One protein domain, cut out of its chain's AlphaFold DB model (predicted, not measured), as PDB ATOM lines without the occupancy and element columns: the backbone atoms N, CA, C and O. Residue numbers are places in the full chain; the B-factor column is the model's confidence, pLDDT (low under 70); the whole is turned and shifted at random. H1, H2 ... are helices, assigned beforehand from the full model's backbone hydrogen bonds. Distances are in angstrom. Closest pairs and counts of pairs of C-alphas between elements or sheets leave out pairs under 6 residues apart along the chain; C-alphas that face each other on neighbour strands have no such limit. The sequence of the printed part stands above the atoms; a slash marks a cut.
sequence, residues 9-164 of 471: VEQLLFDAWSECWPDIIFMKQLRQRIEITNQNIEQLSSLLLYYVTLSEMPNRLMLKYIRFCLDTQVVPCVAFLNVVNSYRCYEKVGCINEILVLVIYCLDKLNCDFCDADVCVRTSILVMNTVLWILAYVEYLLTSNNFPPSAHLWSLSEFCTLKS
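What this domain is: This is residues 9 to 164 of the 471 residues of the protein "Mediator complex subunit 24" of Trichinella sp. T8 (UniProt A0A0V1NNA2). Three helical hairpins, H1 with H2, H3 with H4 and H5 with H6, follow one another in a stack, and the long H7 and short H8 make a looser end. H4, H6 and H8 lie side by side in one layer, H3, H5 and H7 make a more crossed second layer, and residues 113 to 119 stick out. The printed part has 156 residues, with eight named helices, H1 to H8 in chain order, and no named strand; its class is all helix. It is compact, with a radius of gyration of the C-alphas of 16.2 A, and spans 45 by 42 by 30 A.

How they stand to each other: H1, residues 9 to 18, and H2, residues 23 to 33, form a hairpin, closest at the C-alphas of Ala 16 and Phe 26, 6.3 A. H3, residues 38 to 52, touches H1, closest at C-alphas 9 and 44, 6.3 A. H3 and H4, residues 60 to 71, form a hairpin at a shallow tilt of 32 degrees, closest at C-alphas 52 and 62, 5.4 A. H4 touches H2 with residues 64 to 68 alone, closest at C-alphas 65 and 23, 6.7 A. H5, residues 77 to 84, touches H3 at a steep tilt of 51 degrees, closest at C-alphas 83 and 46, 5.8 A. H5 and H6, residues 93 to 109, form a hairpin, closest at C-alphas 77 and 106, 5.0 A. H6 only just touches H4, with 3 pairs of C-alphas within 8 A, closest at C-alphas 102 and 67, 7.2 A. H7, residues 117 to 143, touches H5 with residues 123 to 130 alone, closest at C-alphas 126 and 82, 6.6 A. H8, residues 151 to 159, touches residues 97 to 104 of H6 alone, closest at C-alphas 159 and 104, 6.6 A. Every O i to N i+4 pair is within hydrogen-bond range in H1, H2, H3, H4, H5 and H7, against 12 of 13 in H6 and 4 of 5 in H8.

Where its parts are: H1 begins at C-alpha 9, (226.516, 145.918, 147.967), and H8 ends at C-alpha 159, (205.870, 144.529, 172.630). From first to last C-alpha H3 measures 21.0 A, H6 24.5 A and H7 38.5 A.

The domain as a whole: The C-alphas farthest apart, of Gln 32 and Asn 145, are 47.4 A apart. The printed part has no cut and no long link. Its mean pLDDT is 72.8; residues 107 to 132 and 134 to 164 are under 70.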
ATOM      1  N   VAL A   9     227.268 146.480 146.835       87.50
ATOM      2  CA  VAL A   9     226.516 145.918 147.967       87.50
ATOM      3  C   VAL A   9     225.697 144.702 147.525       87.50
ATOM      4  O   VAL A   9     225.707 143.677 148.201       87.50
ATOM      5  N   GLU A  10     225.036 144.771 146.370       89.88
ATOM      6  CA  GLU A  10     224.310 143.652 145.763       89.88
ATOM      7  C   GLU A  10     225.235 142.482 145.444       89.88
ATOM      8  O   GLU A  10     224.888 141.344 145.750       89.88
ATOM      9  N   GLN A  11     226.413 142.751 144.872       90.44
ATOM     10  CA  GLN A  11     227.416 141.718 144.604       90.44
ATOM     11  C   GLN A  11     227.879 141.053 145.901       90.44
ATOM     12  O   GLN A  11     227.910 139.830 145.989       90.44
ATOM     13  N   LEU A  12     228.164 141.840 146.943       92.00
ATOM     14  CA  LEU A  12     228.547 141.300 148.245       92.00
ATOM     15  C   LEU A  12     227.454 140.413 148.853       92.00
ATOM     16  O   LEU A  12     227.759 139.343 149.376       92.00
ATOM     17  N   LEU A  13     226.189 140.836 148.792       92.62
ATOM     18  CA  LEU A  13     225.071 140.045 149.312       92.62
ATOM     19  C   LEU A  13     224.835 138.777 148.484       92.62
ATOM     20  O   LEU A  13     224.513 137.735 149.055       92.62
ATOM     21  N   PHE A  14     225.035 138.838 147.169       91.62
ATOM     22  CA  PHE A  14     224.948 137.678 146.288       91.62
ATOM     23  C   PHE A  14     226.051 136.652 146.568       91.62
ATOM     24  O   PHE A  14     225.752 135.466 146.724       91.62
ATOM     25  N   ASP A  15     227.302 137.090 146.710       91.75
ATOM     26  CA  ASP A  15     228.426 136.225 147.083       91.75
ATOM     27  C   ASP A  15     228.179 135.597 148.463       91.75
ATOM     28  O   ASP A  15     228.244 134.380 148.632       91.75
ATOM     29  N   ALA A  16     227.780 136.415 149.443       92.38
ATOM     30  CA  ALA A  16     227.489 135.958 150.799       92.38
ATOM     31  C   ALA A  16     226.339 134.945 150.861       92.38
ATOM     32  O   ALA A  16     226.330 134.074 151.734       92.38
ATOM     33  N   TRP A  17     225.355 135.075 149.969       93.19
ATOM     34  CA  TRP A  17     224.245 134.139 149.845       93.19
ATOM     35  C   TRP A  17     224.653 132.845 149.146       93.19
ATOM     36  O   TRP A  17     224.393 131.763 149.671       93.19
ATOM     37  N   SER A  18     225.302 132.957 147.986       92.25
ATOM     38  CA  SER A  18     225.680 131.816 147.149       92.25
ATOM     39  C   SER A  18     226.702 130.911 147.837       92.25
ATOM     40  O   SER A  18     226.577 129.689 147.780       92.25
ATOM     41  N   GLU A  19     227.652 131.496 148.564       93.44
ATOM     42  CA  GLU A  19     228.674 130.772 149.320       93.44
ATOM     43  C   GLU A  19     228.271 130.491 150.779       93.44
ATOM     44  O   GLU A  19     229.031 129.861 151.516       93.44
ATOM     45  N   CYS A  20     227.084 130.936 151.213       92.44
ATOM     46  CA  CYS A  20     226.569 130.748 152.575       92.44
ATOM     47  C   CYS A  20     227.569 131.179 153.665       92.44
ATOM     48  O   CYS A  20     227.877 130.416 154.587       92.44
ATOM     49  N   TRP A  21     228.102 132.398 153.548       94.69
ATOM     50  CA  TRP A  21     229.142 132.886 154.451       94.69
ATOM     51  C   TRP A  21     228.710 132.863 155.935       94.69
ATOM     52  O   TRP A  21     227.624 133.309 156.293       94.69
ATOM     53  N   PRO A  22     229.574 132.395 156.854       91.19
ATOM     54  CA  PRO A  22     229.410 132.649 158.281       91.19
ATOM     55  C   PRO A  22     229.489 134.147 158.598       91.19
ATOM     56  O   PRO A  22     230.233 134.879 157.941       91.19
ATOM     57  N   ASP A  23     228.830 134.581 159.672       89.19
ATOM     58  CA  ASP A  23     228.714 135.993 160.075       89.19
ATOM     59  C   ASP A  23     230.062 136.744 160.114       89.19
ATOM     60  O   ASP A  23     230.190 137.873 159.638       89.19
ATOM     61  N   ILE A  24     231.112 136.087 160.620       88.75
ATOM     62  CA  ILE A  24     232.468 136.653 160.712       88.75
ATOM     63  C   ILE A  24     233.079 136.878 159.318       88.75
ATOM     64  O   ILE A  24     233.758 137.883 159.092       88.75
ATOM     65  N   ILE A  25     232.851 135.951 158.381       89.06
ATOM     66  CA  ILE A  25     233.348 136.061 157.003       89.06
ATOM     67  C   ILE A  25     232.585 137.165 156.280       89.06
ATOM     68  O   ILE A  25     233.218 138.027 155.673       89.06
ATOM     69  N   PHE A  26     231.259 137.190 156.428       91.75
ATOM     70  CA  PHE A  26     230.413 138.253 155.899       91.75
ATOM     71  C   PHE A  26     230.897 139.632 156.348       91.75
ATOM     72  O   PHE A  26     231.173 140.488 155.511       91.75
ATOM     73  N   MET A  27     231.129 139.828 157.646       88.31
ATOM     74  CA  MET A  27     231.627 141.106 158.150       88.31
ATOM     75  C   MET A  27     233.006 141.490 157.650       88.31
ATOM     76  O   MET A  27     233.263 142.666 157.379       88.31
ATOM     77  N   LYS A  28     233.916 140.518 157.564       87.50
ATOM     78  CA  LYS A  28     235.255 140.764 157.038       87.50
ATOM     79  C   LYS A  28     235.170 141.247 155.593       87.50
ATOM     80  O   LYS A  28     235.808 142.238 155.258       87.50
ATOM     81  N   GLN A  29     234.358 140.587 154.768       89.25
ATOM     82  CA  GLN A  29     234.153 140.971 153.372       89.25
ATOM     83  C   GLN A  29     233.429 142.316 153.257       89.25
ATOM     84  O   GLN A  29     233.828 143.145 152.447       89.25
ATOM     85  N   LEU A  30     232.449 142.585 154.120       88.19
ATOM     86  CA  LEU A  30     231.726 143.855 154.161       88.19
ATOM     87  C   LEU A  30     232.668 145.026 154.420       88.19
ATOM     88  O   LEU A  30     232.686 145.971 153.642       88.19
ATOM     89  N   ARG A  31     233.525 144.931 155.442       86.88
ATOM     90  CA  ARG A  31     234.506 145.986 155.754       86.88
ATOM     91  C   ARG A  31     235.621 146.116 154.715       86.88
ATOM     92  O   ARG A  31     236.249 147.163 154.639       86.88
ATOM     93  N   GLN A  32     235.909 145.053 153.967       87.69
ATOM     94  CA  GLN A  32     236.939 145.062 152.924       87.69
ATOM     95  C   GLN A  32     236.434 145.633 151.600       87.69
ATOM     96  O   GLN A  32     237.213 146.254 150.881       87.69
ATOM     97  N   ARG A  33     235.165 145.391 151.257       87.44
ATOM     98  CA  ARG A  33     234.599 145.723 149.943       87.44
ATOM     99  C   ARG A  33     233.717 146.968 149.954       87.44
ATOM    100  O   ARG A  33     233.563 147.586 148.907       87.44
ATOM    101  N   ILE A  34     233.140 147.328 151.101       85.81
ATOM    102  CA  ILE A  34     232.196 148.440 151.231       85.81
ATOM    103  C   ILE A  34     232.755 149.478 152.200       85.81
ATOM    104  O   ILE A  34     233.044 149.188 153.360       85.81
ATOM    105  N   GLU A  35     232.871 150.714 151.723       83.75
ATOM    106  CA  GLU A  35     233.177 151.855 152.578       83.75
ATOM    107  C   GLU A  35     231.957 152.198 153.443       83.75
ATOM    108  O   GLU A  35     230.838 152.321 152.937       83.75
ATOM    109  N   ILE A  36     232.159 152.344 154.754       78.75
ATOM    110  CA  ILE A  36     231.082 152.625 155.708       78.75
ATOM    111  C   ILE A  36     230.720 154.113 155.625       78.75
ATOM    112  O   ILE A  36     231.282 154.950 156.327       78.75
ATOM    113  N   THR A  37     229.774 154.435 154.745       81.69
ATOM    114  CA  THR A  37     229.162 155.763 154.600       81.69
ATOM    115  C   THR A  37     227.662 155.677 154.889       81.69
ATOM    116  O   THR A  37     227.065 154.613 154.729       81.69
ATOM    117  N   ASN A  38     227.021 156.789 155.270       74.06
ATOM    118  CA  ASN A  38     225.576 156.804 155.556       74.06
ATOM    119  C   ASN A  38     224.741 156.263 154.380       74.06
ATOM    120  O   ASN A  38     223.835 155.461 154.587       74.06
ATOM    121  N   GLN A  39     225.108 156.627 153.148       81.31
ATOM    122  CA  GLN A  39     224.440 156.153 151.934       81.31
ATOM    123  C   GLN A  39     224.585 154.634 151.751       81.31
ATOM    124  O   GLN A  39     223.601 153.946 151.486       81.31
ATOM    125  N   ASN A  40     225.793 154.095 151.940       84.25
ATOM    126  CA  ASN A  40     226.039 152.659 151.804       84.25
ATOM    127  C   ASN A  40     225.358 151.851 152.920       84.25
ATOM    128  O   ASN A  40     224.922 150.731 152.671       84.25
ATOM    129  N   ILE A  41     225.233 152.406 154.131       83.00
ATOM    130  CA  ILE A  41     224.525 151.777 155.258       83.00
ATOM    131  C   ILE A  41     223.020 151.693 154.982       83.00
ATOM    132  O   ILE A  41     222.422 150.633 155.176       83.00
ATOM    133  N   GLU A  42     222.400 152.778 154.508       84.38
ATOM    134  CA  GLU A  42     220.979 152.778 154.137       84.38
ATOM    135  C   GLU A  42     220.703 151.808 152.983       84.38
ATOM    136  O   GLU A  42     219.749 151.028 153.035       84.38
ATOM    137  N   GLN A  43     221.578 151.794 151.974       88.19
ATOM    138  CA  GLN A  43     221.498 150.866 150.849       88.19
ATOM    139  C   GLN A  43     221.694 149.403 151.276       88.19
ATOM    140  O   GLN A  43     220.975 148.520 150.818       88.19
ATOM    141  N   LEU A  44     222.632 149.128 152.182       91.12
ATOM    142  CA  LEU A  44     222.825 147.797 152.754       91.12
ATOM    143  C   LEU A  44     221.587 147.340 153.528       91.12
ATOM    144  O   LEU A  44     221.130 146.215 153.339       91.12
ATOM    145  N   SER A  45     221.034 148.207 154.377       91.94
ATOM    146  CA  SER A  45     219.839 147.903 155.165       91.94
ATOM    147  C   SER A  45     218.620 147.649 154.271       91.94
ATOM    148  O   SER A  45     217.862 146.711 154.521       91.94
ATOM    149  N   SER A  46     218.440 148.438 153.206       91.56
ATOM    150  CA  SER A  46     217.334 148.266 152.256       91.56
ATOM    151  C   SER A  46     217.458 146.991 151.429       91.56
ATOM    152  O   SER A  46     216.487 146.239 151.333       91.56
ATOM    153  N   LEU A  47     218.649 146.687 150.909       93.00
ATOM    154  CA  LEU A  47     218.893 145.462 150.150       93.00
ATOM    155  C   LEU A  47     218.773 144.213 151.022       93.00
ATOM    156  O   LEU A  47     218.164 143.232 150.603       93.00
ATOM    157  N   LEU A  48     219.294 144.244 152.248       93.56
ATOM    158  CA  LEU A  48     219.115 143.141 153.187       93.56
ATOM    159  C   LEU A  48     217.630 142.901 153.488       93.56
ATOM    160  O   LEU A  48     217.183 141.758 153.418       93.56
ATOM    161  N   LEU A  49     216.849 143.954 153.770       93.88
ATOM    162  CA  LEU A  49     215.406 143.819 154.000       93.88
ATOM    163  C   LEU A  49     214.685 143.282 152.755       93.88
ATOM    164  O   LEU A  49     213.823 142.407 152.862       93.88
ATOM    165  N   TYR A  50     215.063 143.758 151.569       93.06
ATOM    166  CA  TYR A  50     214.544 143.260 150.298       93.06
ATOM    167  C   TYR A  50     214.811 141.758 150.124       93.06
ATOM    168  O   TYR A  50     213.878 140.997 149.883       93.06
ATOM    169  N   TYR A  51     216.048 141.294 150.329       92.25
ATOM    170  CA  TYR A  51     216.381 139.873 150.195       92.25
ATOM    171  C   TYR A  51     215.788 138.999 151.306       92.25
ATOM    172  O   TYR A  51     215.457 137.841 151.049       92.25
ATOM    173  N   VAL A  52     215.598 139.531 152.521       93.69
ATOM    174  CA  VAL A  52     214.805 138.858 153.565       93.69
ATOM    175  C   VAL A  52     213.382 138.631 153.078       93.69
ATOM    176  O   VAL A  52     212.850 137.541 153.253       93.69
ATOM    177  N   THR A  53     212.786 139.637 152.448       93.44
ATOM    178  CA  THR A  53     211.363 139.662 152.096       93.44
ATOM    179  C   THR A  53     211.071 139.229 150.661       93.44
ATOM    180  O   THR A  53     209.945 139.404 150.195       93.44
ATOM    181  N   LEU A  54     212.044 138.658 149.944       91.19
ATOM    182  CA  LEU A  54     211.896 138.300 148.530       91.19
ATOM    183  C   LEU A  54     210.765 137.277 148.312       91.19
ATOM    184  O   LEU A  54     209.966 137.422 147.388       91.19
ATOM    185  N   SER A  55     210.645 136.297 149.209       89.38
ATOM    186  CA  SER A  55     209.608 135.256 149.222       89.38
ATOM    187  C   SER A  55     208.512 135.512 150.268       89.38
ATOM    188  O   SER A  55     208.588 136.458 151.048       89.38
ATOM    189  N   GLU A  56     207.475 134.662 150.289       83.94
ATOM    190  CA  GLU A  56     206.428 134.680 151.331       83.94
ATOM    191  C   GLU A  56     206.978 134.370 152.732       83.94
ATOM    192  O   GLU A  56     206.478 134.880 153.733       83.94
ATOM    193  N   MET A  57     208.022 133.537 152.793       87.81
ATOM    194  CA  MET A  57     208.771 133.233 154.011       87.81
ATOM    195  C   MET A  57     210.122 133.955 154.006       87.81
ATOM    196  O   MET A  57     210.722 134.093 152.936       87.81
ATOM    197  N   PRO A  58     210.636 134.369 155.176       90.69
ATOM    198  CA  PRO A  58     211.841 135.178 155.243       90.69
ATOM    199  C   PRO A  58     213.099 134.367 154.933       90.69
ATOM    200  O   PRO A  58     213.291 133.263 155.456       90.69
ATOM    201  N   ASN A  59     214.007 134.938 154.137       94.12
ATOM    202  CA  ASN A  59     215.325 134.348 153.914       94.12
ATOM    203  C   ASN A  59     216.133 134.363 155.224       94.12
ATOM    204  O   ASN A  59     216.590 135.407 155.692       94.12
ATOM    205  N   ARG A  60     216.320 133.177 155.813       92.75
ATOM    206  CA  ARG A  60     216.948 133.000 157.132       92.75
ATOM    207  C   ARG A  60     218.404 133.459 157.183       92.75
ATOM    208  O   ARG A  60     218.835 133.926 158.233       92.75
ATOM    209  N   LEU A  61     219.156 133.326 156.091       91.56
ATOM    210  CA  LEU A  61     220.554 133.759 156.043       91.56
ATOM    211  C   LEU A  61     220.642 135.289 156.035       91.56
ATOM    212  O   LEU A  61     221.368 135.870 156.834       91.56
ATOM    213  N   MET A  62     219.824 135.941 155.210       94.75
ATOM    214  CA  MET A  62     219.763 137.405 155.154       94.75
ATOM    215  C   MET A  62     219.274 138.005 156.470       94.75
ATOM    216  O   MET A  62     219.816 139.002 156.938       94.75
ATOM    217  N   LEU A  63     218.306 137.354 157.118       92.75
ATOM    218  CA  LEU A  63     217.813 137.768 158.429       92.75
ATOM    219  C   LEU A  63     218.919 137.700 159.496       92.75
ATOM    220  O   LEU A  63     219.034 138.610 160.317       92.75
ATOM    221  N   LYS A  64     219.764 136.657 159.461       92.81
ATOM    222  CA  LYS A  64     220.948 136.559 160.330       92.81
ATOM    223  C   LYS A  64     221.925 137.701 160.076       92.81
ATOM    224  O   LYS A  64     222.382 138.303 161.040       92.81
ATOM    225  N   TYR A  65     222.190 138.047 158.815       94.00
ATOM    226  CA  TYR A  65     223.063 139.175 158.489       94.00
ATOM    227  C   TYR A  65     222.504 140.515 158.977       94.00
ATOM    228  O   TYR A  65     223.265 141.296 159.540       94.00
ATOM    229  N   ILE A  66     221.192 140.770 158.853       94.50
ATOM    230  CA  ILE A  66     220.573 141.977 159.438       94.50
ATOM    231  C   ILE A  66     220.812 142.017 160.943       94.50
ATOM    232  O   ILE A  66     221.317 143.012 161.459       94.50
ATOM    233  N   ARG A  67     220.478 140.930 161.648       91.62
ATOM    234  CA  ARG A  67     220.648 140.855 163.101       91.62
ATOM    235  C   ARG A  67     222.102 141.087 163.506       91.62
ATOM    236  O   ARG A  67     222.367 141.882 164.399       91.62
ATOM    237  N   PHE A  68     223.038 140.468 162.796       90.12
ATOM    238  CA  PHE A  68     224.463 140.625 163.048       90.12
ATOM    239  C   PHE A  68     224.949 142.066 162.800       90.12
ATOM    240  O   PHE A  68     225.731 142.610 163.585       90.12
ATOM    241  N   CYS A  69     224.466 142.724 161.743       90.19
ATOM    242  CA  CYS A  69     224.755 144.133 161.463       90.19
ATOM    243  C   CYS A  69     224.227 145.075 162.555       90.19
ATOM    244  O   CYS A  69     224.903 146.052 162.882       90.19
ATOM    245  N   LEU A  70     223.050 144.780 163.118       88.88
ATOM    246  CA  LEU A  70     222.464 145.530 164.232       88.88
ATOM    247  C   LEU A  70     223.267 145.322 165.525       88.88
ATOM    248  O   LEU A  70     223.650 146.294 166.174       88.88
ATOM    249  N   ASP A  71     223.592 144.069 165.859       86.25
ATOM    250  CA  ASP A  71     224.365 143.709 167.057       86.25
ATOM    251  C   ASP A  71     225.772 144.328 167.049       86.25
ATOM    252  O   ASP A  71     226.293 144.735 168.088       86.25
ATOM    253  N   THR A  72     226.384 144.441 165.867       85.12
ATOM    254  CA  THR A  72     227.704 145.068 165.682       85.12
ATOM    255  C   THR A  72     227.660 146.573 165.410       85.12
ATOM    256  O   THR A  72     228.718 147.171 165.203       85.12
ATOM    257  N   GLN A  73     226.469 147.184 165.417       82.12
ATOM    258  CA  GLN A  73     226.227 148.610 165.150       82.12
ATOM    259  C   GLN A  73     226.752 149.115 163.793       82.12
ATOM    260  O   GLN A  73     226.949 150.312 163.598       82.12
ATOM    261  N   VAL A  74     226.963 148.215 162.833       85.56
ATOM    262  CA  VAL A  74     227.341 148.567 161.452       85.56
ATOM    263  C   VAL A  74     226.157 149.208 160.740       85.56
ATOM    264  O   VAL A  74     226.322 150.162 159.984       85.56
ATOM    265  N   VAL A  75     224.957 148.699 161.026       88.44
ATOM    266  CA  VAL A  75     223.695 149.351 160.691       88.44
ATOM    267  C   VAL A  75     223.107 149.889 161.998       88.44
ATOM    268  O   VAL A  75     222.717 149.093 162.855       88.44
ATOM    269  N   PRO A  76     223.044 151.217 162.194       85.00
ATOM    270  CA  PRO A  76     222.384 151.796 163.357       85.00
ATOM    271  C   PRO A  76     220.890 151.446 163.383       85.00
ATOM    272  O   PRO A  76     220.239 151.427 162.336       85.00
ATOM    273  N   CYS A  77     220.321 151.267 164.581       82.62
ATOM    274  CA  CYS A  77     218.884 151.003 164.766       82.62
ATOM    275  C   CYS A  77     218.013 152.060 164.063       82.62
ATOM    276  O   CYS A  77     217.017 151.727 163.431       82.62
ATOM    277  N   VAL A  78     218.445 153.327 164.092       79.81
ATOM    278  CA  VAL A  78     217.790 154.450 163.401       79.81
ATOM    279  C   VAL A  78     217.706 154.224 161.885       79.81
ATOM    280  O   VAL A  78     216.645 154.404 161.290       79.81
ATOM    281  N   ALA A  79     218.804 153.792 161.257       86.44
ATOM    282  CA  ALA A  79     218.852 153.541 159.816       86.44
ATOM    283  C   ALA A  79     217.976 152.342 159.426       86.44
ATOM    284  O   ALA A  79     217.226 152.412 158.454       86.44
ATOM    285  N   PHE A  80     218.011 151.268 160.220       92.31
ATOM    286  CA  PHE A  80     217.174 150.093 159.983       92.31
ATOM    287  C   PHE A  80     215.679 150.408 160.097       92.31
ATOM    288  O   PHE A  80     214.908 150.069 159.198       92.31
ATOM    289  N   LEU A  81     215.267 151.105 161.160       83.25
ATOM    290  CA  LEU A  81     213.870 151.487 161.362       83.25
ATOM    291  C   LEU A  81     213.357 152.392 160.233       83.25
ATOM    292  O   LEU A  81     212.236 152.200 159.774       83.25
ATOM    293  N   ASN A  82     214.175 153.313 159.707       84.69
ATOM    294  CA  ASN A  82     213.800 154.140 158.550       84.69
ATOM    295  C   ASN A  82     213.467 153.295 157.311       84.69
ATOM    296  O   ASN A  82     212.486 153.555 156.611       84.69
ATOM    297  N   VAL A  83     214.262 152.253 157.061       89.75
ATOM    298  CA  VAL A  83     214.028 151.317 155.957       89.75
ATOM    299  C   VAL A  83     212.753 150.500 156.195       89.75
ATOM    300  O   VAL A  83     211.917 150.400 155.294       89.75
ATOM    301  N   VAL A  84     212.555 149.963 157.404       90.69
ATOM    302  CA  VAL A  84     211.338 149.206 157.759       90.69
ATOM    303  C   VAL A  84     210.087 150.066 157.609       90.69
ATOM    304  O   VAL A  84     209.099 149.618 157.029       90.69
ATOM    305  N   ASN A  85     210.152 151.332 158.021       81.56
ATOM    306  CA  ASN A  85     209.052 152.288 157.918       81.56
ATOM    307  C   ASN A  85     208.607 152.557 156.477       81.56
ATOM    308  O   ASN A  85     207.547 153.147 156.281       81.56
ATOM    309  N   SER A  86     209.358 152.106 155.469       85.12
ATOM    310  CA  SER A  86     209.002 152.193 154.046       85.12
ATOM    311  C   SER A  86     208.420 150.890 153.478       85.12
ATOM    312  O   SER A  86     207.885 150.881 152.371       85.12
ATOM    313  N   TYR A  87     208.469 149.782 154.222       88.06
ATOM    314  CA  TYR A  87     207.962 148.480 153.787       88.06
ATOM    315  C   TYR A  87     206.428 148.423 153.849       88.06
ATOM    316  O   TYR A  87     205.839 148.817 154.851       88.06
ATOM    317  N   ARG A  88     205.747 147.954 152.796       84.44
ATOM    318  CA  ARG A  88     204.265 147.958 152.719       84.44
ATOM    319  C   ARG A  88     203.631 146.632 152.290       84.44
ATOM    320  O   ARG A  88     202.412 146.563 152.199       84.44
ATOM    321  N   CYS A  89     204.426 145.591 152.042       84.06
ATOM    322  CA  CYS A  89     203.932 144.271 151.630       84.06
ATOM    323  C   CYS A  89     203.357 143.490 152.827       84.06
ATOM    324  O   CYS A  89     203.942 142.499 153.273       84.06
ATOM    325  N   TYR A  90     202.238 143.973 153.379       80.25
ATOM    326  CA  TYR A  90     201.585 143.427 154.573       80.25
ATOM    327  C   TYR A  90     201.075 141.990 154.403       80.25
ATOM    328  O   TYR A  90     200.959 141.251 155.379       80.25
ATOM    329  N   GLU A  91     200.877 141.554 153.160       80.50
ATOM    330  CA  GLU A  91     200.530 140.185 152.795       80.50
ATOM    331  C   GLU A  91     201.605 139.152 153.163       80.50
ATOM    332  O   GLU A  91     201.292 137.980 153.384       80.50
ATOM    333  N   LYS A  92     202.873 139.566 153.306       86.06
ATOM    334  CA  LYS A  92     203.992 138.684 153.678       86.06
ATOM    335  C   LYS A  92     204.098 138.523 155.194       86.06
ATOM    336  O   LYS A  92     205.116 138.850 155.806       86.06
ATOM    337  N   VAL A  93     203.042 137.973 155.792       79.88
ATOM    338  CA  VAL A  93     202.882 137.801 157.247       79.88
ATOM    339  C   VAL A  93     204.113 137.151 157.882       79.88
ATOM    340  O   VAL A  93     204.635 137.668 158.864       79.88
ATOM    341  N   GLY A  94     204.624 136.051 157.312       78.12
ATOM    342  CA  GLY A  94     205.793 135.332 157.835       78.12
ATOM    343  C   GLY A  94     207.047 136.206 157.938       78.12
ATOM    344  O   GLY A  94     207.746 136.169 158.951       78.12
ATOM    345  N   CYS A  95     207.296 137.035 156.924       86.94
ATOM    346  CA  CYS A  95     208.410 137.976 156.906       86.94
ATOM    347  C   CYS A  95     208.237 139.093 157.938       86.94
ATOM    348  O   CYS A  95     209.187 139.425 158.646       86.94
ATOM    349  N   ILE A  96     207.027 139.644 158.055       82.50
ATOM    350  CA  ILE A  96     206.747 140.759 158.964       82.50
ATOM    351  C   ILE A  96     206.957 140.369 160.422       82.50
ATOM    352  O   ILE A  96     207.478 141.183 161.173       82.50
ATOM    353  N   ASN A  97     206.652 139.137 160.834       79.50
ATOM    354  CA  ASN A  97     206.882 138.750 162.234       79.50
ATOM    355  C   ASN A  97     208.364 138.721 162.595       79.50
ATOM    356  O   ASN A  97     208.738 139.175 163.670       79.50
ATOM    357  N   GLU A  98     209.213 138.213 161.702       83.31
ATOM    358  CA  GLU A  98     210.659 138.219 161.937       83.31
ATOM    359  C   GLU A  98     211.213 139.653 161.925       83.31
ATOM    360  O   GLU A  98     212.100 139.982 162.710       83.31
ATOM    361  N   ILE A  99     210.657 140.532 161.081       87.50
ATOM    362  CA  ILE A  99     210.995 141.961 161.082       87.50
ATOM    363  C   ILE A  99     210.538 142.627 162.383       87.50
ATOM    364  O   ILE A  99     211.308 143.388 162.958       87.50
ATOM    365  N   LEU A 100     209.335 142.328 162.883       78.62
ATOM    366  CA  LEU A 100     208.810 142.876 164.136       78.62
ATOM    367  C   LEU A 100     209.733 142.559 165.314       78.62
ATOM    368  O   LEU A 100     210.021 143.452 166.101       78.62
ATOM    369  N   VAL A 101     210.278 141.342 165.393       79.19
ATOM    370  CA  VAL A 101     211.276 140.985 166.418       79.19
ATOM    371  C   VAL A 101     212.502 141.906 166.352       79.19
ATOM    372  O   VAL A 101     213.001 142.355 167.384       79.19
ATOM    373  N   LEU A 102     212.977 142.234 165.148       81.50
ATOM    374  CA  LEU A 102     214.099 143.161 164.957       81.50
ATOM    375  C   LEU A 102     213.717 144.620 165.234       81.50
ATOM    376  O   LEU A 102     214.545 145.376 165.735       81.50
ATOM    377  N   VAL A 103     212.479 145.021 164.939       78.88
ATOM    378  CA  VAL A 103     211.947 146.351 165.267       78.88
ATOM    379  C   VAL A 103     211.904 146.538 166.780       78.88
ATOM    380  O   VAL A 103     212.416 147.541 167.265       78.88
ATOM    381  N   ILE A 104     211.373 145.561 167.521       71.31
ATOM    382  CA  ILE A 104     211.336 145.570 168.993       71.31
ATOM    383  C   ILE A 104     212.757 145.694 169.546       71.31
ATOM    384  O   ILE A 104     213.038 146.600 170.325       71.31
ATOM    385  N   TYR A 105     213.680 144.861 169.054       76.25
ATOM    386  CA  TYR A 105     215.094 144.951 169.414       76.25
ATOM    387  C   TYR A 105     215.677 146.354 169.181       76.25
ATOM    388  O   TYR A 105     216.404 146.876 170.024       76.25
ATOM    389  N   CYS A 106     215.368 146.976 168.039       74.44
ATOM    390  CA  CYS A 106     215.851 148.317 167.725       74.44
ATOM    391  C   CYS A 106     215.266 149.373 168.661       74.44
ATOM    392  O   CYS A 106     216.010 150.232 169.122       74.44
ATOM    393  N   LEU A 107     213.963 149.305 168.949       64.31
ATOM    394  CA  LEU A 107     213.278 150.241 169.842       64.31
ATOM    395  C   LEU A 107     213.834 150.169 171.272       64.31
ATOM    396  O   LEU A 107     214.087 151.215 171.862       64.31
ATOM    397  N   ASP A 108     214.142 148.971 171.774       63.19
ATOM    398  CA  ASP A 108     214.791 148.768 173.082       63.19
ATOM    399  C   ASP A 108     216.200 149.374 173.161       63.19
ATOM    400  O   ASP A 108     216.705 149.695 174.239       63.19
ATOM    401  N   LYS A 109     216.871 149.497 172.013       65.75
ATOM    402  CA  LYS A 109     218.229 150.038 171.892       65.75
ATOM    403  C   LYS A 109     218.256 151.530 171.572       65.75
ATOM    404  O   LYS A 109     219.338 152.121 171.625       65.75
ATOM    405  N   LEU A 110     217.117 152.143 171.244       63.44
ATOM    406  CA  LEU A 110     217.050 153.583 171.029       63.44
ATOM    407  C   LEU A 110     217.250 154.307 172.356       63.44
ATOM    408  O   LEU A 110     216.553 154.068 173.338       63.44
ATOM    409  N   ASN A 111     218.199 155.234 172.362       51.09
ATOM    410  CA  ASN A 111     218.450 156.104 173.495       51.09
ATOM    411  C   ASN A 111     218.550 157.532 172.954       51.09
ATOM    412  O   ASN A 111     219.439 157.798 172.142       51.09
ATOM    413  N   CYS A 112     217.635 158.431 173.343       48.09
ATOM    414  CA  CYS A 112     217.852 159.861 173.113       48.09
ATOM    415  C   CYS A 112     218.554 160.426 174.338       48.09
ATOM    416  O   CYS A 112     217.954 160.545 175.406       48.09
ATOM    417  N   ASP A 113     219.827 160.769 174.181       41.16
ATOM    418  CA  ASP A 113     220.479 161.661 175.125       41.16
ATOM    419  C   ASP A 113     219.916 163.056 174.833       41.16
ATOM    420  O   ASP A 113     220.165 163.606 173.761       41.16
ATOM    421  N   PHE A 114     219.070 163.589 175.721       40.97
ATOM    422  CA  PHE A 114     218.289 164.832 175.557       40.97
ATOM    423  C   PHE A 114     219.147 166.114 175.415       40.97
ATOM    424  O   PHE A 114     218.685 167.221 175.680       40.97
ATOM    425  N   CYS A 115     220.409 165.964 175.018       36.06
ATOM    426  CA  CYS A 115     221.401 167.001 174.796       36.06
ATOM    427  C   CYS A 115     221.259 167.692 173.426       36.06
ATOM    428  O   CYS A 115     221.728 168.819 173.283       36.06
ATOM    429  N   ASP A 116     220.617 167.050 172.438       42.53
ATOM    430  CA  ASP A 116     220.410 167.601 171.090       42.53
ATOM    431  C   ASP A 116     218.936 167.491 170.657       42.53
ATOM    432  O   ASP A 116     218.377 166.402 170.493       42.53
ATOM    433  N   ALA A 117     218.301 168.651 170.472       41.44
ATOM    434  CA  ALA A 117     216.895 168.752 170.108       41.44
ATOM    435  C   ALA A 117     216.594 168.191 168.704       41.44
ATOM    436  O   ALA A 117     215.558 167.549 168.540       41.44
ATOM    437  N   ASP A 118     217.481 168.363 167.714       45.09
ATOM    438  CA  ASP A 118     217.264 167.851 166.347       45.09
ATOM    439  C   ASP A 118     217.302 166.317 166.342       45.09
ATOM    440  O   ASP A 118     216.440 165.652 165.763       45.09
ATOM    441  N   VAL A 119     218.246 165.733 167.084       48.44
ATOM    442  CA  VAL A 119     218.348 164.275 167.243       48.44
ATOM    443  C   VAL A 119     217.109 163.709 167.937       48.44
ATOM    444  O   VAL A 119     216.565 162.697 167.482       48.44
ATOM    445  N   CYS A 120     216.607 164.360 168.992       46.31
ATOM    446  CA  CYS A 120     215.394 163.892 169.662       46.31
ATOM    447  C   CYS A 120     214.140 164.048 168.798       46.31
ATOM    448  O   CYS A 120     213.318 163.131 168.791       46.31
ATOM    449  N   VAL A 121     213.998 165.124 168.016       46.44
ATOM    450  CA  VAL A 121     212.874 165.285 167.076       46.44
ATOM    451  C   VAL A 121     212.922 164.224 165.975       46.44
ATOM    452  O   VAL A 121     211.922 163.553 165.718       46.44
ATOM    453  N   ARG A 122     214.082 163.984 165.359       51.66
ATOM    454  CA  ARG A 122     214.216 162.952 164.317       51.66
ATOM    455  C   ARG A 122     213.944 161.551 164.849       51.66
ATOM    456  O   ARG A 122     213.246 160.777 164.200       51.66
ATOM    457  N   THR A 123     214.448 161.237 166.040       53.41
ATOM    458  CA  THR A 123     214.199 159.946 166.702       53.41
ATOM    459  C   THR A 123     212.717 159.786 167.046       53.41
ATOM    460  O   THR A 123     212.140 158.723 166.844       53.41
ATOM    461  N   SER A 124     212.073 160.867 167.479       48.97
ATOM    462  CA  SER A 124     210.636 160.927 167.749       48.97
ATOM    463  C   SER A 124     209.793 160.641 166.503       48.97
ATOM    464  O   SER A 124     208.916 159.779 166.532       48.97
ATOM    465  N   ILE A 125     210.097 161.310 165.386       50.25
ATOM    466  CA  ILE A 125     209.435 161.084 164.092       50.25
ATOM    467  C   ILE A 125     209.649 159.642 163.621       50.25
ATOM    468  O   ILE A 125     208.713 158.994 163.155       50.25
ATOM    469  N   LEU A 126     210.869 159.121 163.767       56.28
ATOM    470  CA  LEU A 126     211.200 157.749 163.406       56.28
ATOM    471  C   LEU A 126     210.345 156.736 164.177       56.28
ATOM    472  O   LEU A 126     209.723 155.878 163.554       56.28
ATOM    473  N   VAL A 127     210.306 156.847 165.508       60.38
ATOM    474  CA  VAL A 127     209.522 155.953 166.374       60.38
ATOM    475  C   VAL A 127     208.039 156.042 166.021       60.38
ATOM    476  O   VAL A 127     207.380 155.015 165.893       60.38
ATOM    477  N   MET A 128     207.528 157.249 165.775       51.94
ATOM    478  CA  MET A 128     206.143 157.455 165.345       51.94
ATOM    479  C   MET A 128     205.830 156.748 164.026       51.94
ATOM    480  O   MET A 128     204.838 156.025 163.935       51.94
ATOM    481  N   ASN A 129     206.691 156.895 163.022       52.91
ATOM    482  CA  ASN A 129     206.533 156.205 161.745       52.91
ATOM    483  C   ASN A 129     206.577 154.678 161.911       52.91
ATOM    484  O   ASN A 129     205.842 153.969 161.224       52.91
ATOM    485  N   THR A 130     207.375 154.173 162.853       65.19
ATOM    486  CA  THR A 130     207.426 152.745 163.191       65.19
ATOM    487  C   THR A 130     206.146 152.269 163.866       65.19
ATOM    488  O   THR A 130     205.614 151.230 163.486       65.19
ATOM    489  N   VAL A 131     205.587 153.035 164.802       60.62
ATOM    490  CA  VAL A 131     204.291 152.708 165.416       60.62
ATOM    491  C   VAL A 131     203.177 152.703 164.367       60.62
ATOM    492  O   VAL A 131     202.388 151.763 164.323       60.62
ATOM    493  N   LEU A 132     203.136 153.698 163.478       50.53
ATOM    494  CA  LEU A 132     202.163 153.745 162.381       50.53
ATOM    495  C   LEU A 132     202.300 152.552 161.437       50.53
ATOM    496  O   LEU A 132     201.296 152.007 160.987       50.53
ATOM    497  N   TRP A 133     203.531 152.125 161.163       74.75
ATOM    498  CA  TRP A 133     203.793 150.932 160.372       74.75
ATOM    499  C   TRP A 133     203.243 149.662 161.042       74.75
ATOM    500  O   TRP A 133     202.577 148.863 160.384       74.75
ATOM    501  N   ILE A 134     203.442 149.509 162.358       63.16
ATOM    502  CA  ILE A 134     202.876 148.395 163.138       63.16
ATOM    503  C   ILE A 134     201.343 148.446 163.110       63.16
ATOM    504  O   ILE A 134     200.699 147.428 162.864       63.16
ATOM    505  N   LEU A 135     200.746 149.621 163.323       51.75
ATOM    506  CA  LEU A 135     199.291 149.795 163.317       51.75
ATOM    507  C   LEU A 135     198.675 149.494 161.949       51.75
ATOM    508  O   LEU A 135     197.661 148.806 161.886       51.75
ATOM    509  N   ALA A 136     199.305 149.940 160.862       53.75
ATOM    510  CA  ALA A 136     198.866 149.628 159.504       53.75
ATOM    511  C   ALA A 136     198.903 148.115 159.228       53.75
ATOM    512  O   ALA A 136     198.011 147.576 158.573       53.75
ATOM    513  N   TYR A 137     199.897 147.404 159.767       64.62
ATOM    514  CA  TYR A 137     199.937 145.947 159.694       64.62
ATOM    515  C   TYR A 137     198.828 145.284 160.527       64.62
ATOM    516  O   TYR A 137     198.181 144.351 160.058       64.62
ATOM    517  N   VAL A 138     198.552 145.781 161.735       53.84
ATOM    518  CA  VAL A 138     197.433 145.291 162.560       53.84
ATOM    519  C   VAL A 138     196.094 145.513 161.852       53.84
ATOM    520  O   VAL A 138     195.275 144.600 161.798       53.84
ATOM    521  N   GLU A 139     195.880 146.684 161.250       47.00
ATOM    522  CA  GLU A 139     194.696 146.979 160.438       47.00
ATOM    523  C   GLU A 139     194.569 146.014 159.251       47.00
ATOM    524  O   GLU A 139     193.485 145.482 158.991       47.00
ATOM    525  N   TYR A 140     195.677 145.713 158.570       59.66
ATOM    526  CA  TYR A 140     195.703 144.710 157.508       59.66
ATOM    527  C   TYR A 140     195.278 143.319 158.011       59.66
ATOM    528  O   TYR A 140     194.456 142.656 157.377       59.66
ATOM    529  N   LEU A 141     195.783 142.869 159.164       54.41
ATOM    530  CA  LEU A 141     195.395 141.580 159.751       54.41
ATOM    531  C   LEU A 141     193.904 141.540 160.126       54.41
ATOM    532  O   LEU A 141     193.227 140.546 159.864       54.41
ATOM    533  N   LEU A 142     193.384 142.636 160.689       48.81
ATOM    534  CA  LEU A 142     191.975 142.768 161.067       48.81
ATOM    535  C   LEU A 142     191.043 142.734 159.849       48.81
ATOM    536  O   LEU A 142     189.995 142.094 159.889       48.81
ATOM    537  N   THR A 143     191.417 143.412 158.765       49.62
ATOM    538  CA  THR A 143     190.590 143.528 157.552       49.62
ATOM    539  C   THR A 143     190.656 142.294 156.658       49.62
ATOM    540  O   THR A 143     189.676 141.964 155.991       49.62
ATOM    541  N   SER A 144     191.781 141.579 156.654       53.16
ATOM    542  CA  SER A 144     191.973 140.389 155.820       53.16
ATOM    543  C   SER A 144     191.387 139.101 156.414       53.16
ATOM    544  O   SER A 144     191.447 138.067 155.755       53.16
ATOM    545  N   ASN A 145     190.829 139.129 157.637       48.31
ATOM    546  CA  ASN A 145     190.413 137.941 158.411       48.31
ATOM    547  C   ASN A 145     191.512 136.866 158.552       48.31
ATOM    548  O   ASN A 145     191.249 135.749 159.004       48.31
ATOM    549  N   ASN A 146     192.758 137.201 158.217       49.66
ATOM    550  CA  ASN A 146     193.918 136.345 158.377       49.66
ATOM    551  C   ASN A 146     194.429 136.495 159.810       49.66
ATOM    552  O   ASN A 146     195.494 137.056 160.042       49.66
ATOM    553  N   PHE A 147     193.654 136.010 160.780       47.69
ATOM    554  CA  PHE A 147     194.128 135.823 162.149       47.69
ATOM    555  C   PHE A 147     194.894 134.504 162.225       47.69
ATOM    556  O   PHE A 147     194.266 133.441 162.178       47.69
ATOM    557  N   PRO A 148     196.230 134.505 162.354       40.06
ATOM    558  CA  PRO A 148     196.954 133.261 162.479       40.06
ATOM    559  C   PRO A 148     196.994 132.842 163.962       40.06
ATOM    560  O   PRO A 148     196.925 133.679 164.868       40.06
ATOM    561  N   PRO A 149     197.079 131.534 164.245       36.84
ATOM    562  CA  PRO A 149     196.847 130.989 165.574       36.84
ATOM    563  C   PRO A 149     197.950 131.399 166.554       36.84
ATOM    564  O   PRO A 149     199.108 131.027 166.402       36.84
ATOM    565  N   SER A 150     197.560 132.091 167.625       38.75
ATOM    566  CA  SER A 150     198.320 132.368 168.856       38.75
ATOM    567  C   SER A 150     199.649 133.136 168.728       38.75
ATOM    568  O   SER A 150     199.772 134.169 169.366       38.75
ATOM    569  N   ALA A 151     200.619 132.740 167.903       40.50
ATOM    570  CA  ALA A 151     201.998 133.250 167.948       40.50
ATOM    571  C   ALA A 151     202.169 134.751 167.616       40.50
ATOM    572  O   ALA A 151     203.078 135.387 168.135       40.50
ATOM    573  N   HIS A 152     201.292 135.342 166.800       45.22
ATOM    574  CA  HIS A 152     201.384 136.761 166.402       45.22
ATOM    575  C   HIS A 152     200.891 137.714 167.492       45.22
ATOM    576  O   HIS A 152     201.352 138.848 167.601       45.22
ATOM    577  N   LEU A 153     199.970 137.232 168.330       40.94
ATOM    578  CA  LEU A 153     199.522 137.951 169.517       40.94
ATOM    579  C   LEU A 153     200.577 137.907 170.620       40.94
ATOM    580  O   LEU A 153     200.577 138.809 171.441       40.94
ATOM    581  N   TRP A 154     201.483 136.919 170.618       39.44
ATOM    582  CA  TRP A 154     202.590 136.857 171.575       39.44
ATOM    583  C   TRP A 154     203.631 137.938 171.312       39.44
ATOM    584  O   TRP A 154     204.029 138.600 172.255       39.44
ATOM    585  N   SER A 155     204.016 138.192 170.062       38.72
ATOM    586  CA  SER A 155     204.973 139.256 169.725       38.72
ATOM    587  C   SER A 155     204.375 140.662 169.864       38.72
ATOM    588  O   SER A 155     205.065 141.580 170.299       38.72
ATOM    589  N   LEU A 156     203.077 140.829 169.576       40.47
ATOM    590  CA  LEU A 156     202.339 142.060 169.897       40.47
ATOM    591  C   LEU A 156     202.117 142.224 171.411       40.47
ATOM    592  O   LEU A 156     202.206 143.340 171.911       40.47
ATOM    593  N   SER A 157     201.868 141.139 172.158       38.31
ATOM    594  CA  SER A 157     201.765 141.201 173.620       38.31
ATOM    595  C   SER A 157     203.116 141.471 174.262       38.31
ATOM    596  O   SER A 157     203.163 142.287 175.159       38.31
ATOM    597  N   GLU A 158     204.200 140.870 173.767       36.81
ATOM    598  CA  GLU A 158     205.576 141.046 174.246       36.81
ATOM    599  C   GLU A 158     206.065 142.482 174.015       36.81
ATOM    600  O   GLU A 158     206.643 143.076 174.921       36.81
ATOM    601  N   PHE A 159     205.714 143.089 172.873       37.56
ATOM    602  CA  PHE A 159     205.870 144.529 172.630       37.56
ATOM    603  C   PHE A 159     205.086 145.389 173.639       37.56
ATOM    604  O   PHE A 159     205.574 146.427 174.080       37.56
ATOM    605  N   CYS A 160     203.896 144.942 174.048       36.06
ATOM    606  CA  CYS A 160     203.079 145.598 175.069       36.06
ATOM    607  C   CYS A 160     203.438 145.212 176.524       36.06
ATOM    608  O   CYS A 160     202.834 145.777 177.433       36.06
ATOM    609  N   THR A 161     204.347 144.258 176.783       35.34
ATOM    610  CA  THR A 161     204.597 143.669 178.125       35.34
ATOM    611  C   THR A 161     206.078 143.563 178.496       35.34
ATOM    612  O   THR A 161     206.500 142.564 179.082       35.34
ATOM    613  N   LEU A 162     206.914 144.558 178.213       34.06
ATOM    614  CA  LEU A 162     208.330 144.526 178.614       34.06
ATOM    615  C   LEU A 162     208.563 144.667 180.150       34.06
ATOM    616  O   LEU A 162     209.195 145.631 180.565       34.06
ATOM    617  N   LYS A 163     208.069 143.722 180.989       30.64
ATOM    618  CA  LYS A 163     208.790 142.873 181.993       30.64
ATOM    619  C   LYS A 163     207.902 142.247 183.107       30.64
ATOM    620  O   LYS A 163     207.476 142.919 184.035       30.64
ATOM    621  N   SER A 164     207.841 140.909 183.170       29.00
ATOM    622  CA  SER A 164     208.324 140.048 184.289       29.00
ATOM    623  C   SER A 164     207.575 138.704 184.430       29.00
ATOM    624  O   SER A 164     206.366 138.581 184.255       29.00
TER     625      SER A 164